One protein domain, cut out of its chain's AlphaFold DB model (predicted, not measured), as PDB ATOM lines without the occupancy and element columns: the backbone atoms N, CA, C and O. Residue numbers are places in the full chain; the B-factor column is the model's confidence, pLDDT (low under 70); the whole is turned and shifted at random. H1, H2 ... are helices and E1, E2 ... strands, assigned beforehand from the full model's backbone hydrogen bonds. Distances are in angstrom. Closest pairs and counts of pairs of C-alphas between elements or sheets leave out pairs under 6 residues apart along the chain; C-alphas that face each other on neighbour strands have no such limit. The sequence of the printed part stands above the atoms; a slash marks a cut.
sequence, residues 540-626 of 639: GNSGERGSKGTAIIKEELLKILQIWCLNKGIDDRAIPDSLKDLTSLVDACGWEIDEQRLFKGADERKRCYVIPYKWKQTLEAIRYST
ATOM      1  N   GLY A 540      17.486  40.891 -30.325       43.03
ATOM      2  CA  GLY A 540      17.193  42.162 -30.982       43.03
ATOM      3  C   GLY A 540      18.472  42.964 -31.247       43.03
ATOM      4  O   GLY A 540      19.375  42.995 -30.414       43.03
ATOM      5  N   ASN A 541      18.534  43.651 -32.393       42.16
ATOM      6  CA  ASN A 541      19.649  44.522 -32.812       42.16
ATOM      7  C   ASN A 541      19.803  45.819 -31.989       42.16
ATOM      8  O   ASN A 541      20.675  46.640 -32.267       42.16
ATOM      9  N   SER A 542      18.974  46.028 -30.975       42.06
ATOM     10  CA  SER A 542      19.078  47.121 -30.015       42.06
ATOM     11  C   SER A 542      19.439  46.512 -28.669       42.06
ATOM     12  O   SER A 542      18.741  45.608 -28.225       42.06
ATOM     13  N   GLY A 543      20.495  46.999 -28.011       44.50
ATOM     14  CA  GLY A 543      21.009  46.518 -26.715       44.50
ATOM     15  C   GLY A 543      20.040  46.548 -25.515       44.50
ATOM     16  O   GLY A 543      20.486  46.509 -24.370       44.50
ATOM     17  N   GLU A 544      18.731  46.598 -25.747       40.00
ATOM     18  CA  GLU A 544      17.699  46.213 -24.797       40.00
ATOM     19  C   GLU A 544      17.700  44.687 -24.666       40.00
ATOM     20  O   GLU A 544      17.279  43.949 -25.557       40.00
ATOM     21  N   ARG A 545      18.209  44.197 -23.533       41.12
ATOM     22  CA  ARG A 545      18.081  42.788 -23.150       41.12
ATOM     23  C   ARG A 545      16.589  42.453 -23.107       41.12
ATOM     24  O   ARG A 545      15.896  42.903 -22.196       41.12
ATOM     25  N   GLY A 546      16.111  41.679 -24.082       44.25
ATOM     26  CA  GLY A 546      14.771  41.102 -24.054       44.25
ATOM     27  C   GLY A 546      14.496  40.401 -22.719       44.25
ATOM     28  O   GLY A 546      15.419  40.010 -21.997       44.25
ATOM     29  N   SER A 547      13.214  40.280 -22.372       51.03
ATOM     30  CA  SER A 547      12.749  39.533 -21.199       51.03
ATOM     31  C   SER A 547      13.475  38.184 -21.110       51.03
ATOM     32  O   SER A 547      13.346  37.346 -21.994       51.03
ATOM     33  N   LYS A 548      14.256  37.976 -20.041       61.88
ATOM     34  CA  LYS A 548      14.949  36.706 -19.752       61.88
ATOM     35  C   LYS A 548      13.991  35.575 -19.317       61.88
ATOM     36  O   LYS A 548      14.459  34.537 -18.859       61.88
ATOM     37  N   GLY A 549      12.676  35.782 -19.389       75.12
ATOM     38  CA  GLY A 549      11.672  34.889 -18.821       75.12
ATOM     39  C   GLY A 549      10.791  35.537 -17.751       75.12
ATOM     40  O   GLY A 549      10.965  36.700 -17.368       75.12
ATOM     41  N   THR A 550       9.858  34.748 -17.220       84.81
ATOM     42  CA  THR A 550       8.990  35.117 -16.098       84.81
ATOM     43  C   THR A 550       9.761  35.021 -14.783       84.81
ATOM     44  O   THR A 550      10.268  33.960 -14.421       84.81
ATOM     45  N   ALA A 551       9.833  36.130 -14.044       85.25
ATOM     46  CA  ALA A 551      10.374  36.141 -12.688       85.25
ATOM     47  C   ALA A 551       9.275  35.793 -11.675       85.25
ATOM     48  O   ALA A 551       8.239  36.454 -11.656       85.25
ATOM     49  N   ILE A 552       9.513  34.789 -10.830       86.69
ATOM     50  CA  ILE A 552       8.563  34.328  -9.805       86.69
ATOM     51  C   ILE A 552       9.268  34.286  -8.448       86.69
ATOM     52  O   ILE A 552      10.367  33.738  -8.325       86.69
ATOM     53  N   ILE A 553       8.652  34.886  -7.427       87.94
ATOM     54  CA  ILE A 553       9.172  34.903  -6.052       87.94
ATOM     55  C   ILE A 553       9.320  33.462  -5.549       87.94
ATOM     56  O   ILE A 553       8.447  32.625  -5.783       87.94
ATOM     57  N   LYS A 554      10.431  33.157  -4.864       89.75
ATOM     58  CA  LYS A 554      10.792  31.773  -4.509       89.75
ATOM     59  C   LYS A 554       9.709  31.069  -3.684       89.75
ATOM     60  O   LYS A 554       9.331  29.943  -3.996       89.75
ATOM     61  N   GLU A 555       9.192  31.743  -2.661       87.94
ATOM     62  CA  GLU A 555       8.151  31.225  -1.769       87.94
ATOM     63  C   GLU A 555       6.803  31.061  -2.482       87.94
ATOM     64  O   GLU A 555       6.017  30.181  -2.136       87.94
ATOM     65  N   GLU A 556       6.527  31.903  -3.478       86.81
ATOM     66  CA  GLU A 556       5.302  31.831  -4.271       86.81
ATOM     67  C   GLU A 556       5.363  30.667  -5.256       86.81
ATOM     68  O   GLU A 556       4.417  29.887  -5.324       86.81
ATOM     69  N   LEU A 557       6.496  30.485  -5.943       89.50
ATOM     70  CA  LEU A 557       6.694  29.353  -6.847       89.50
ATOM     71  C   LEU A 557       6.552  28.016  -6.114       89.50
ATOM     72  O   LEU A 557       5.926  27.102  -6.645       89.50
ATOM     73  N   LEU A 558       7.081  27.913  -4.887       90.25
ATOM     74  CA  LEU A 558       6.930  26.715  -4.058       90.25
ATOM     75  C   LEU A 558       5.453  26.393  -3.810       90.25
ATOM     76  O   LEU A 558       5.020  25.272  -4.061       90.25
ATOM     77  N   LYS A 559       4.667  27.387  -3.381       88.31
ATOM     78  CA  LYS A 559       3.231  27.217  -3.120       88.31
ATOM     79  C   LYS A 559       2.449  26.876  -4.385       88.31
ATOM     80  O   LYS A 559       1.596  25.994  -4.346       88.31
ATOM     81  N   ILE A 560       2.731  27.559  -5.497       89.00
ATOM     82  CA  ILE A 560       2.085  27.298  -6.791       89.00
ATOM     83  C   ILE A 560       2.329  25.847  -7.206       89.00
ATOM     84  O   ILE A 560       1.380  25.143  -7.547       89.00
ATOM     85  N   LEU A 561       3.580  25.393  -7.116       90.81
ATOM     86  CA  LEU A 561       3.959  24.030  -7.462       90.81
ATOM     87  C   LEU A 561       3.303  22.997  -6.541       90.81
ATOM     88  O   LEU A 561       2.765  22.016  -7.037       90.81
ATOM     89  N   GLN A 562       3.281  23.229  -5.225       89.69
ATOM     90  CA  GLN A 562       2.609  22.344  -4.267       89.69
ATOM     91  C   GLN A 562       1.111  22.204  -4.575       89.69
ATOM     92  O   GLN A 562       0.601  21.089  -4.660       89.69
ATOM     93  N   ILE A 563       0.413  23.319  -4.815       87.50
ATOM     94  CA  ILE A 563      -1.016  23.311  -5.171       87.50
ATOM     95  C   ILE A 563      -1.238  22.575  -6.496       87.50
ATOM     96  O   ILE A 563      -2.165  21.775  -6.613       87.50
ATOM     97  N   TRP A 564      -0.396  22.834  -7.498       90.50
ATOM     98  CA  TRP A 564      -0.487  22.167  -8.792       90.50
ATOM     99  C   TRP A 564      -0.267  20.655  -8.674       90.50
ATOM    100  O   TRP A 564      -1.066  19.888  -9.209       90.50
ATOM    101  N   CYS A 565       0.754  20.225  -7.925       89.06
ATOM    102  CA  CYS A 565       1.043  18.813  -7.685       89.06
ATOM    103  C   CYS A 565      -0.137  18.097  -7.017       89.06
ATOM    104  O   CYS A 565      -0.544  17.038  -7.492       89.06
ATOM    105  N   LEU A 566      -0.726  18.700  -5.977       87.31
ATOM    106  CA  LEU A 566      -1.900  18.155  -5.290       87.31
ATOM    107  C   LEU A 566      -3.106  18.038  -6.233       87.31
ATOM    108  O   LEU A 566      -3.768  17.003  -6.269       87.31
ATOM    109  N   ASN A 567      -3.361  19.063  -7.053       86.31
ATOM    110  CA  ASN A 567      -4.461  19.050  -8.022       86.31
ATOM    111  C   ASN A 567      -4.277  18.002  -9.128       86.31
ATOM    112  O   ASN A 567      -5.263  17.487  -9.654       86.31
ATOM    113  N   LYS A 568      -3.029  17.703  -9.504       85.81
ATOM    114  CA  LYS A 568      -2.684  16.696 -10.518       85.81
ATOM    115  C   LYS A 568      -2.505  15.292  -9.932       85.81
ATOM    116  O   LYS A 568      -2.290  14.361 -10.703       85.81
ATOM    117  N   GLY A 569      -2.598  15.129  -8.609       83.31
ATOM    118  CA  GLY A 569      -2.400  13.843  -7.936       83.31
ATOM    119  C   GLY A 569      -0.976  13.295  -8.074       83.31
ATOM    120  O   GLY A 569      -0.801  12.086  -8.204       83.31
ATOM    121  N   ILE A 570       0.031  14.174  -8.104       83.38
ATOM    122  CA  ILE A 570       1.446  13.775  -8.080       83.38
ATOM    123  C   ILE A 570       1.763  13.127  -6.721       83.38
ATOM    124  O   ILE A 570       1.253  13.582  -5.703       83.38
ATOM    125  N   ASP A 571       2.604  12.084  -6.705       77.94
ATOM    126  CA  ASP A 571       3.054  11.408  -5.474       77.94
ATOM    127  C   ASP A 571       3.630  12.423  -4.474       77.94
ATOM    128  O   ASP A 571       4.512  13.210  -4.830       77.94
ATOM    129  N   ASP A 572       3.162  12.376  -3.224       81.19
ATOM    130  CA  ASP A 572       3.570  13.289  -2.150       81.19
ATOM    131  C   ASP A 572       5.098  13.359  -1.990       81.19
ATOM    132  O   ASP A 572       5.648  14.428  -1.741       81.19
ATOM    133  N   ARG A 573       5.815  12.250  -2.225       78.81
ATOM    134  CA  ARG A 573       7.288  12.178  -2.121       78.81
ATOM    135  C   ARG A 573       8.017  12.998  -3.185       78.81
ATOM    136  O   ARG A 573       9.203  13.296  -3.033       78.81
ATOM    137  N   ALA A 574       7.341  13.323  -4.281       78.25
ATOM    138  CA  ALA A 574       7.881  14.138  -5.358       78.25
ATOM    139  C   ALA A 574       7.624  15.635  -5.160       78.25
ATOM    140  O   ALA A 574       8.273  16.462  -5.811       78.25
ATOM    141  N   ILE A 575       6.675  15.992  -4.293       86.88
ATOM    142  CA  ILE A 575       6.313  17.377  -4.026       86.88
ATOM    143  C   ILE A 575       7.449  18.022  -3.217       86.88
ATOM    144  O   ILE A 575       7.890  17.463  -2.217       86.88
ATOM    145  N   PRO A 576       7.986  19.181  -3.638       88.62
ATOM    146  CA  PRO A 576       9.016  19.853  -2.861       88.62
ATOM    147  C   PRO A 576       8.424  20.438  -1.575       88.62
ATOM    148  O   PRO A 576       7.482  21.233  -1.624       88.62
ATOM    149  N   ASP A 577       9.035  20.106  -0.440       88.62
ATOM    150  CA  ASP A 577       8.618  20.592   0.882       88.62
ATOM    151  C   ASP A 577       9.369  21.854   1.318       88.62
ATOM    152  O   ASP A 577       8.914  22.601   2.187       88.62
ATOM    153  N   SER A 578      10.528  22.125   0.710       91.94
ATOM    154  CA  SER A 578      11.382  23.251   1.078       91.94
ATOM    155  C   SER A 578      11.853  24.070  -0.124       91.94
ATOM    156  O   SER A 578      11.907  23.610  -1.267       91.94
ATOM    157  N   LEU A 579      12.290  25.304   0.146       89.88
ATOM    158  CA  LEU A 579      12.952  26.143  -0.858       89.88
ATOM    159  C   LEU A 579      14.238  25.508  -1.398       89.88
ATOM    160  O   LEU A 579      14.595  25.754  -2.548       89.88
ATOM    161  N   LYS A 580      14.931  24.697  -0.591       89.25
ATOM    162  CA  LYS A 580      16.129  23.959  -1.010       89.25
ATOM    163  C   LYS A 580      15.787  22.897  -2.058       89.25
ATOM    164  O   LYS A 580      16.487  22.793  -3.067       89.25
ATOM    165  N   ASP A 581      14.691  22.167  -1.864       86.69
ATOM    166  CA  ASP A 581      14.216  21.170  -2.830       86.69
ATOM    167  C   ASP A 581      13.780  21.846  -4.125       86.69
ATOM    168  O   ASP A 581      14.197  21.433  -5.207       86.69
ATOM    169  N   LEU A 582      13.039  22.954  -4.015       89.62
ATOM    170  CA  LEU A 582      12.672  23.767  -5.171       89.62
ATOM    171  C   LEU A 582      13.905  24.297  -5.914       89.62
ATOM    172  O   LEU A 582      13.947  24.229  -7.137       89.62
ATOM    173  N   THR A 583      14.923  24.780  -5.193       88.81
ATOM    174  CA  THR A 583      16.173  25.275  -5.800       88.81
ATOM    175  C   THR A 583      16.850  24.158  -6.596       88.81
ATOM    176  O   THR A 583      17.310  24.396  -7.705       88.81
ATOM    177  N   SER A 584      16.849  22.929  -6.070       84.94
ATOM    178  CA  SER A 584      17.414  21.754  -6.749       84.94
ATOM    179  C   SER A 584      16.641  21.397  -8.030       84.94
ATOM    180  O   SER A 584      17.249  21.039  -9.035       84.94
ATOM    181  N   LEU A 585      15.307  21.536  -8.032       87.19
ATOM    182  CA  LEU A 585      14.484  21.348  -9.237       87.19
ATOM    183  C   LEU A 585      14.753  22.425 -10.299       87.19
ATOM    184  O   LEU A 585      14.805  22.105 -11.487       87.19
ATOM    185  N   VAL A 586      14.930  23.684  -9.885       86.62
ATOM    186  CA  VAL A 586      15.268  24.810 -10.776       86.62
ATOM    187  C   VAL A 586      16.672  24.634 -11.368       86.62
ATOM    188  O   VAL A 586      16.861  24.826 -12.571       86.62
ATOM    189  N   ASP A 587      17.639  24.221 -10.548       83.56
ATOM    190  CA  ASP A 587      19.022  23.965 -10.968       83.56
ATOM    191  C   ASP A 587      19.100  22.812 -11.983       83.56
ATOM    192  O   ASP A 587      19.726  22.947 -13.035       83.56
ATOM    193  N   ALA A 588      18.346  21.726 -11.766       80.75
ATOM    194  CA  ALA A 588      18.216  20.637 -12.739       80.75
ATOM    195  C   ALA A 588      17.647  21.120 -14.090       80.75
ATOM    196  O   ALA A 588      18.048  20.647 -15.160       80.75
ATOM    197  N   CYS A 589      16.763  22.124 -14.084       82.88
ATOM    198  CA  CYS A 589      16.291  22.777 -15.306       82.88
ATOM    199  C   CYS A 589      17.345  23.683 -15.966       82.88
ATOM    200  O   CYS A 589      17.253  23.945 -17.166       82.88
ATOM    201  N   GLY A 590      18.410  24.062 -15.252       78.12
ATOM    202  CA  GLY A 590      19.440  24.996 -15.711       78.12
ATOM    203  C   GLY A 590      18.950  26.445 -15.747       78.12
ATOM    204  O   GLY A 590      19.396  27.218 -16.591       78.12
ATOM    205  N   TRP A 591      17.977  26.788 -14.900       84.19
ATOM    206  CA  TRP A 591      17.400  28.134 -14.817       84.19
ATOM    207  C   TRP A 591      18.120  28.988 -13.761       84.19
ATOM    208  O   TRP A 591      18.825  28.466 -12.902       84.19
ATOM    209  N   GLU A 592      17.950  30.313 -13.810       77.19
ATOM    210  CA  GLU A 592      18.616  31.228 -12.870       77.19
ATOM    211  C   GLU A 592      18.032  31.070 -11.446       77.19
ATOM    212  O   GLU A 592      16.839  31.296 -11.213       77.19
ATOM    213  N   ILE A 593      18.885  30.680 -10.486       75.94
ATOM    214  CA  ILE A 593      18.482  30.224  -9.142       75.94
ATOM    215  C   ILE A 593      18.384  31.313  -8.055       75.94
ATOM    216  O   ILE A 593      17.806  31.047  -7.001       75.94
ATOM    217  N   ASP A 594      18.950  32.514  -8.224       72.62
ATOM    218  CA  ASP A 594      18.973  33.523  -7.140       72.62
ATOM    219  C   ASP A 594      19.096  34.972  -7.643       72.62
ATOM    220  O   ASP A 594      20.049  35.687  -7.341       72.62
ATOM    221  N   GLU A 595      18.106  35.417  -8.415       77.12
ATOM    222  CA  GLU A 595      17.989  36.811  -8.856       77.12
ATOM    223  C   GLU A 595      17.232  37.660  -7.818       77.12
ATOM    224  O   GLU A 595      16.344  37.168  -7.116       77.12
ATOM    225  N   GLN A 596      17.553  38.954  -7.727       80.94
ATOM    226  CA  GLN A 596      16.825  39.913  -6.886       80.94
ATOM    227  C   GLN A 596      16.129  40.958  -7.751       80.94
ATOM    228  O   GLN A 596      16.787  41.763  -8.415       80.94
ATOM    229  N   ARG A 597      14.795  40.997  -7.706       80.38
ATOM    230  CA  ARG A 597      13.990  41.936  -8.504       80.38
ATOM    231  C   ARG A 597      13.005  42.716  -7.638       80.38
ATOM    232  O   ARG A 597      12.565  42.244  -6.591       80.38
ATOM    233  N   LEU A 598      12.687  43.939  -8.065       76.94
ATOM    234  CA  LEU A 598      11.623  44.749  -7.469       76.94
ATOM    235  C   LEU A 598      10.301  44.364  -8.140       76.94
ATOM    236  O   LEU A 598      10.162  44.513  -9.353       76.94
ATOM    237  N   PHE A 599       9.353  43.855  -7.359       76.38
ATOM    238  CA  PHE A 599       8.028  43.462  -7.840       76.38
ATOM    239  C   PHE A 599       7.024  44.589  -7.583       76.38
ATOM    240  O   PHE A 599       7.183  45.377  -6.652       76.38
ATOM    241  N   LYS A 600       5.975  44.693  -8.405       65.25
ATOM    242  CA  LYS A 600       4.973  45.758  -8.248       65.25
ATOM    243  C   LYS A 600       4.248  45.607  -6.906       65.25
ATOM    244  O   LYS A 600       3.661  44.564  -6.632       65.25
ATOM    245  N   GLY A 601       4.258  46.670  -6.104       66.00
ATOM    246  CA  GLY A 601       3.643  46.681  -4.774       66.00
ATOM    247  C   GLY A 601       4.512  46.072  -3.669       66.00
ATOM    248  O   GLY A 601       4.011  45.870  -2.569       66.00
ATOM    249  N   ALA A 602       5.786  45.770  -3.943       69.31
ATOM    250  CA  ALA A 602       6.771  45.442  -2.919       69.31
ATOM    251  C   ALA A 602       7.668  46.659  -2.641       69.31
ATOM    252  O   ALA A 602       8.185  47.268  -3.578       69.31
ATOM    253  N   ASP A 603       7.882  46.966  -1.361       73.56
ATOM    254  CA  ASP A 603       8.762  48.059  -0.919       73.56
ATOM    255  C   ASP A 603      10.255  47.685  -0.995       73.56
ATOM    256  O   ASP A 603      11.127  48.552  -0.987       73.56
ATOM    257  N   GLU A 604      10.561  46.389  -1.124       82.25
ATOM    258  CA  GLU A 604      11.920  45.844  -1.170       82.25
ATOM    259  C   GLU A 604      12.105  44.841  -2.319       82.25
ATOM    260  O   GLU A 604      11.153  44.240  -2.833       82.25
ATOM    261  N   ARG A 605      13.365  44.631  -2.724       82.38
ATOM    262  CA  ARG A 605      13.722  43.598  -3.706       82.38
ATOM    263  C   ARG A 605      13.508  42.215  -3.101       82.38
ATOM    264  O   ARG A 605      14.053  41.908  -2.044       82.38
ATOM    265  N   LYS A 606      12.788  41.352  -3.811       83.56
ATOM    266  CA  LYS A 606      12.568  39.959  -3.409       83.56
ATOM    267  C   LYS A 606      13.465  39.023  -4.207       83.56
ATOM    268  O   LYS A 606      13.764  39.287  -5.375       83.56
ATOM    269  N   ARG A 607      13.881  37.923  -3.574       86.81
ATOM    270  CA  ARG A 607      14.573  36.827  -4.258       86.81
ATOM    271  C   ARG A 607      13.574  36.070  -5.129       86.81
ATOM    272  O   ARG A 607      12.486  35.717  -4.674       86.81
ATOM    273  N   CYS A 608      13.945  35.817  -6.373       86.12
ATOM    274  CA  CYS A 608      13.097  35.161  -7.357       86.12
ATOM    275  C   CYS A 608      13.892  34.191  -8.231       86.12
ATOM    276  O   CYS A 608      15.101  34.343  -8.412       86.12
ATOM    277  N   TYR A 609      13.176  33.230  -8.802       88.25
ATOM    278  CA  TYR A 609      13.652  32.427  -9.922       88.25
ATOM    279  C   TYR A 609      13.250  33.095 -11.232       88.25
ATOM    280  O   TYR A 609      12.162  33.668 -11.322       88.25
ATOM    281  N   VAL A 610      14.108  33.009 -12.247       84.31
ATOM    282  CA  VAL A 610      13.784  33.469 -13.604       84.31
ATOM    283  C   VAL A 610      13.602  32.242 -14.482       84.31
ATOM    284  O   VAL A 610      14.558  31.527 -14.779       84.31
ATOM    285  N   ILE A 611      12.355  31.986 -14.865       86.25
ATOM    286  CA  ILE A 611      11.970  30.840 -15.687       86.25
ATOM    287  C   ILE A 611      11.865  31.328 -17.136       86.25
ATOM    288  O   ILE A 611      11.067  32.233 -17.376       86.25
ATOM    289  N   PRO A 612      12.590  30.750 -18.116       86.38
ATOM    290  CA  PRO A 612      12.618  31.198 -19.519       86.38
ATOM    291  C   PRO A 612      11.342  30.825 -20.306       86.38
ATOM    292  O   PRO A 612      11.379  30.341 -21.437       86.38
ATOM    293  N   TYR A 613      10.190  30.999 -19.669       87.06
ATOM    294  CA  TYR A 613       8.866  30.674 -20.170       87.06
ATOM    295  C   TYR A 613       7.895  31.794 -19.787       87.06
ATOM    296  O   TYR A 613       8.143  32.552 -18.845       87.06
ATOM    297  N   LYS A 614       6.761  31.876 -20.481       86.88
ATOM    298  CA  LYS A 614       5.642  32.780 -20.195       86.88
ATOM    299  C   LYS A 614       4.364  31.990 -19.981       86.88
ATOM    300  O   LYS A 614       4.126  31.020 -20.685       86.88
ATOM    301  N   TRP A 615       3.531  32.401 -19.031       86.00
ATOM    302  CA  TRP A 615       2.241  31.749 -18.794       86.00
ATOM    303  C   TRP A 615       1.386  31.704 -20.066       86.00
ATOM    304  O   TRP A 615       1.211  32.724 -20.740       86.00
ATOM    305  N   LYS A 616       0.836  30.522 -20.365       87.88
ATOM    306  CA  LYS A 616      -0.142  30.337 -21.438       87.88
ATOM    307  C   LYS A 616      -1.395  31.156 -21.135       87.88
ATOM    308  O   LYS A 616      -1.785  31.317 -19.981       87.88
ATOM    309  N   GLN A 617      -2.091  31.600 -22.175       84.56
ATOM    310  CA  GLN A 617      -3.393  32.272 -22.046       84.56
ATOM    311  C   GLN A 617      -4.552  31.263 -21.933       84.56
ATOM    312  O   GLN A 617      -5.626  31.458 -22.496       84.56
ATOM    313  N   THR A 618      -4.331  30.140 -21.245       86.06
ATOM    314  CA  THR A 618      -5.359  29.121 -21.001       86.06
ATOM    315  C   THR A 618      -5.988  29.327 -19.628       86.06
ATOM    316  O   THR A 618      -5.330  29.777 -18.692       86.06
ATOM    317  N   LEU A 619      -7.264  28.954 -19.472       82.44
ATOM    318  CA  LEU A 619      -7.961  29.024 -18.178       82.44
ATOM    319  C   LEU A 619      -7.204  28.286 -17.067       82.44
ATOM    320  O   LEU A 619      -7.204  28.734 -15.924       82.44
ATOM    321  N   GLU A 620      -6.562  27.163 -17.395       83.06
ATOM    322  CA  GLU A 620      -5.761  26.394 -16.443       83.06
ATOM    323  C   GLU A 620      -4.498  27.154 -16.026       83.06
ATOM    324  O   GLU A 620      -4.282  27.334 -14.833       83.06
ATOM    325  N   ALA A 621      -3.712  27.671 -16.975       83.56
ATOM    326  CA  ALA A 621      -2.516  28.454 -16.669       83.56
ATOM    327  C   ALA A 621      -2.846  29.735 -15.892       83.56
ATOM    328  O   ALA A 621      -2.138  30.076 -14.944       83.56
ATOM    329  N   ILE A 622      -3.967  30.393 -16.212       81.25
ATOM    330  CA  ILE A 622      -4.417  31.596 -15.508       81.25
ATOM    331  C   ILE A 622      -4.601  31.313 -14.011       81.25
ATOM    332  O   ILE A 622      -4.074  32.070 -13.199       81.25
ATOM    333  N   ARG A 623      -5.231  30.185 -13.636       79.75
ATOM    334  CA  ARG A 623      -5.450  29.789 -12.225       79.75
ATOM    335  C   ARG A 623      -4.168  29.759 -11.394       79.75
ATOM    336  O   ARG A 623      -4.220  30.090 -10.214       79.75
ATOM    337  N   TYR A 624      -3.053  29.361 -12.003       80.12
ATOM    338  CA  TYR A 624      -1.751  29.271 -11.340       80.12
ATOM    339  C   TYR A 624      -0.912  30.543 -11.503       80.12
ATOM    340  O   TYR A 624      -0.073  30.829 -10.654       80.12
ATOM    341  N   SER A 625      -1.161  31.331 -12.553       74.56
ATOM    342  CA  SER A 625      -0.465  32.597 -12.807       74.56
ATOM    343  C   SER A 625      -0.926  33.747 -11.902       74.56
ATOM    344  O   SER A 625      -0.154  34.665 -11.638       74.56
ATOM    345  N   THR A 626      -2.175  33.721 -11.416       54.00
ATOM    346  CA  THR A 626      -2.784  34.875 -10.736       54.00
ATOM    347  C   THR A 626      -2.990  34.667  -9.241       54.00
ATOM    348  O   THR A 626      -3.954  34.024  -8.820       54.00
TER     349      THR A 626
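This is residues 540 to 626 of the 639 residues of an uncharacterized protein of Methanosarcina sp (UniProt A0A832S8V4). A small, strongly twisted sheet of three strands has helices H1 and H2 over one face, about perpendicular to each other, with H1 reaching away from the sheet. The short helix H3 folds back near H1, while residues 540 to 546 stick out as a free tail. The printed part has 87 residues, with named elements in the order E1 H1 H2 E2 E3 E4 H3; the sheet's order is E1 E3 E2, antiparallel, and the class is mixed, helices and strands. It is only just compact, close to loose, with a radius of gyration of the C-alphas of 14.3 A and spans of 46 by 29 by 28 A.

E1, residues 550 to 553, begins with C-alpha 550 at (8.990, 35.117, -16.098). H1 is residues 554 to 568, 21.1 A long, and H2 residues 579 to 589, 15.2 A. E2 is residues 592 to 598, 16.2 A, E3 605 to 611, 17.6 A, and E4 613 to 615. H3, residues 619 to 625, ends with C-alpha 625 at (-0.465, 32.597, -12.807).

N 552 of E1 and O 609 of E3 are within hydrogen-bond range at 2.9 A. E2 and E3 form a hairpin, with N 606 and O 597 at 2.9 A. E1, H1 H2, E2 make a split strand-helix-strand unit, two strands of one sheet that are not neighbours, with helices between them along the chain and E3 between them in the sheet; its crossover is right-handed. H1 and H2 are on the same face, making two layers, helices on one face of a sheet; H1 only just stands up from it, rising 41 degrees. H2 is 9.2 A in height over the sheet. H1 touches H2 with residues 554 to 558 alone, about perpendicular at 79 degrees; their closest C-alphas, of Leu 558 and Leu 582, are 6.5 A apart. H3 is close to but not clearly touching H1, the closest C-alphas being those of Ile 560 and Tyr 624, 6.3 A. E4 pairs with no named strand. Every O i to N i+4 pair is within hydrogen-bond range in H1 and H2, and 2 of 3 in H3.

The C-alphas of Asn 541 and Asp 572, the two farthest apart, are 46.6 A from each other. The printed part has no cut, and no link is long. pLDDT is under 70 at residues 540 to 548, 600 to 602 and 626.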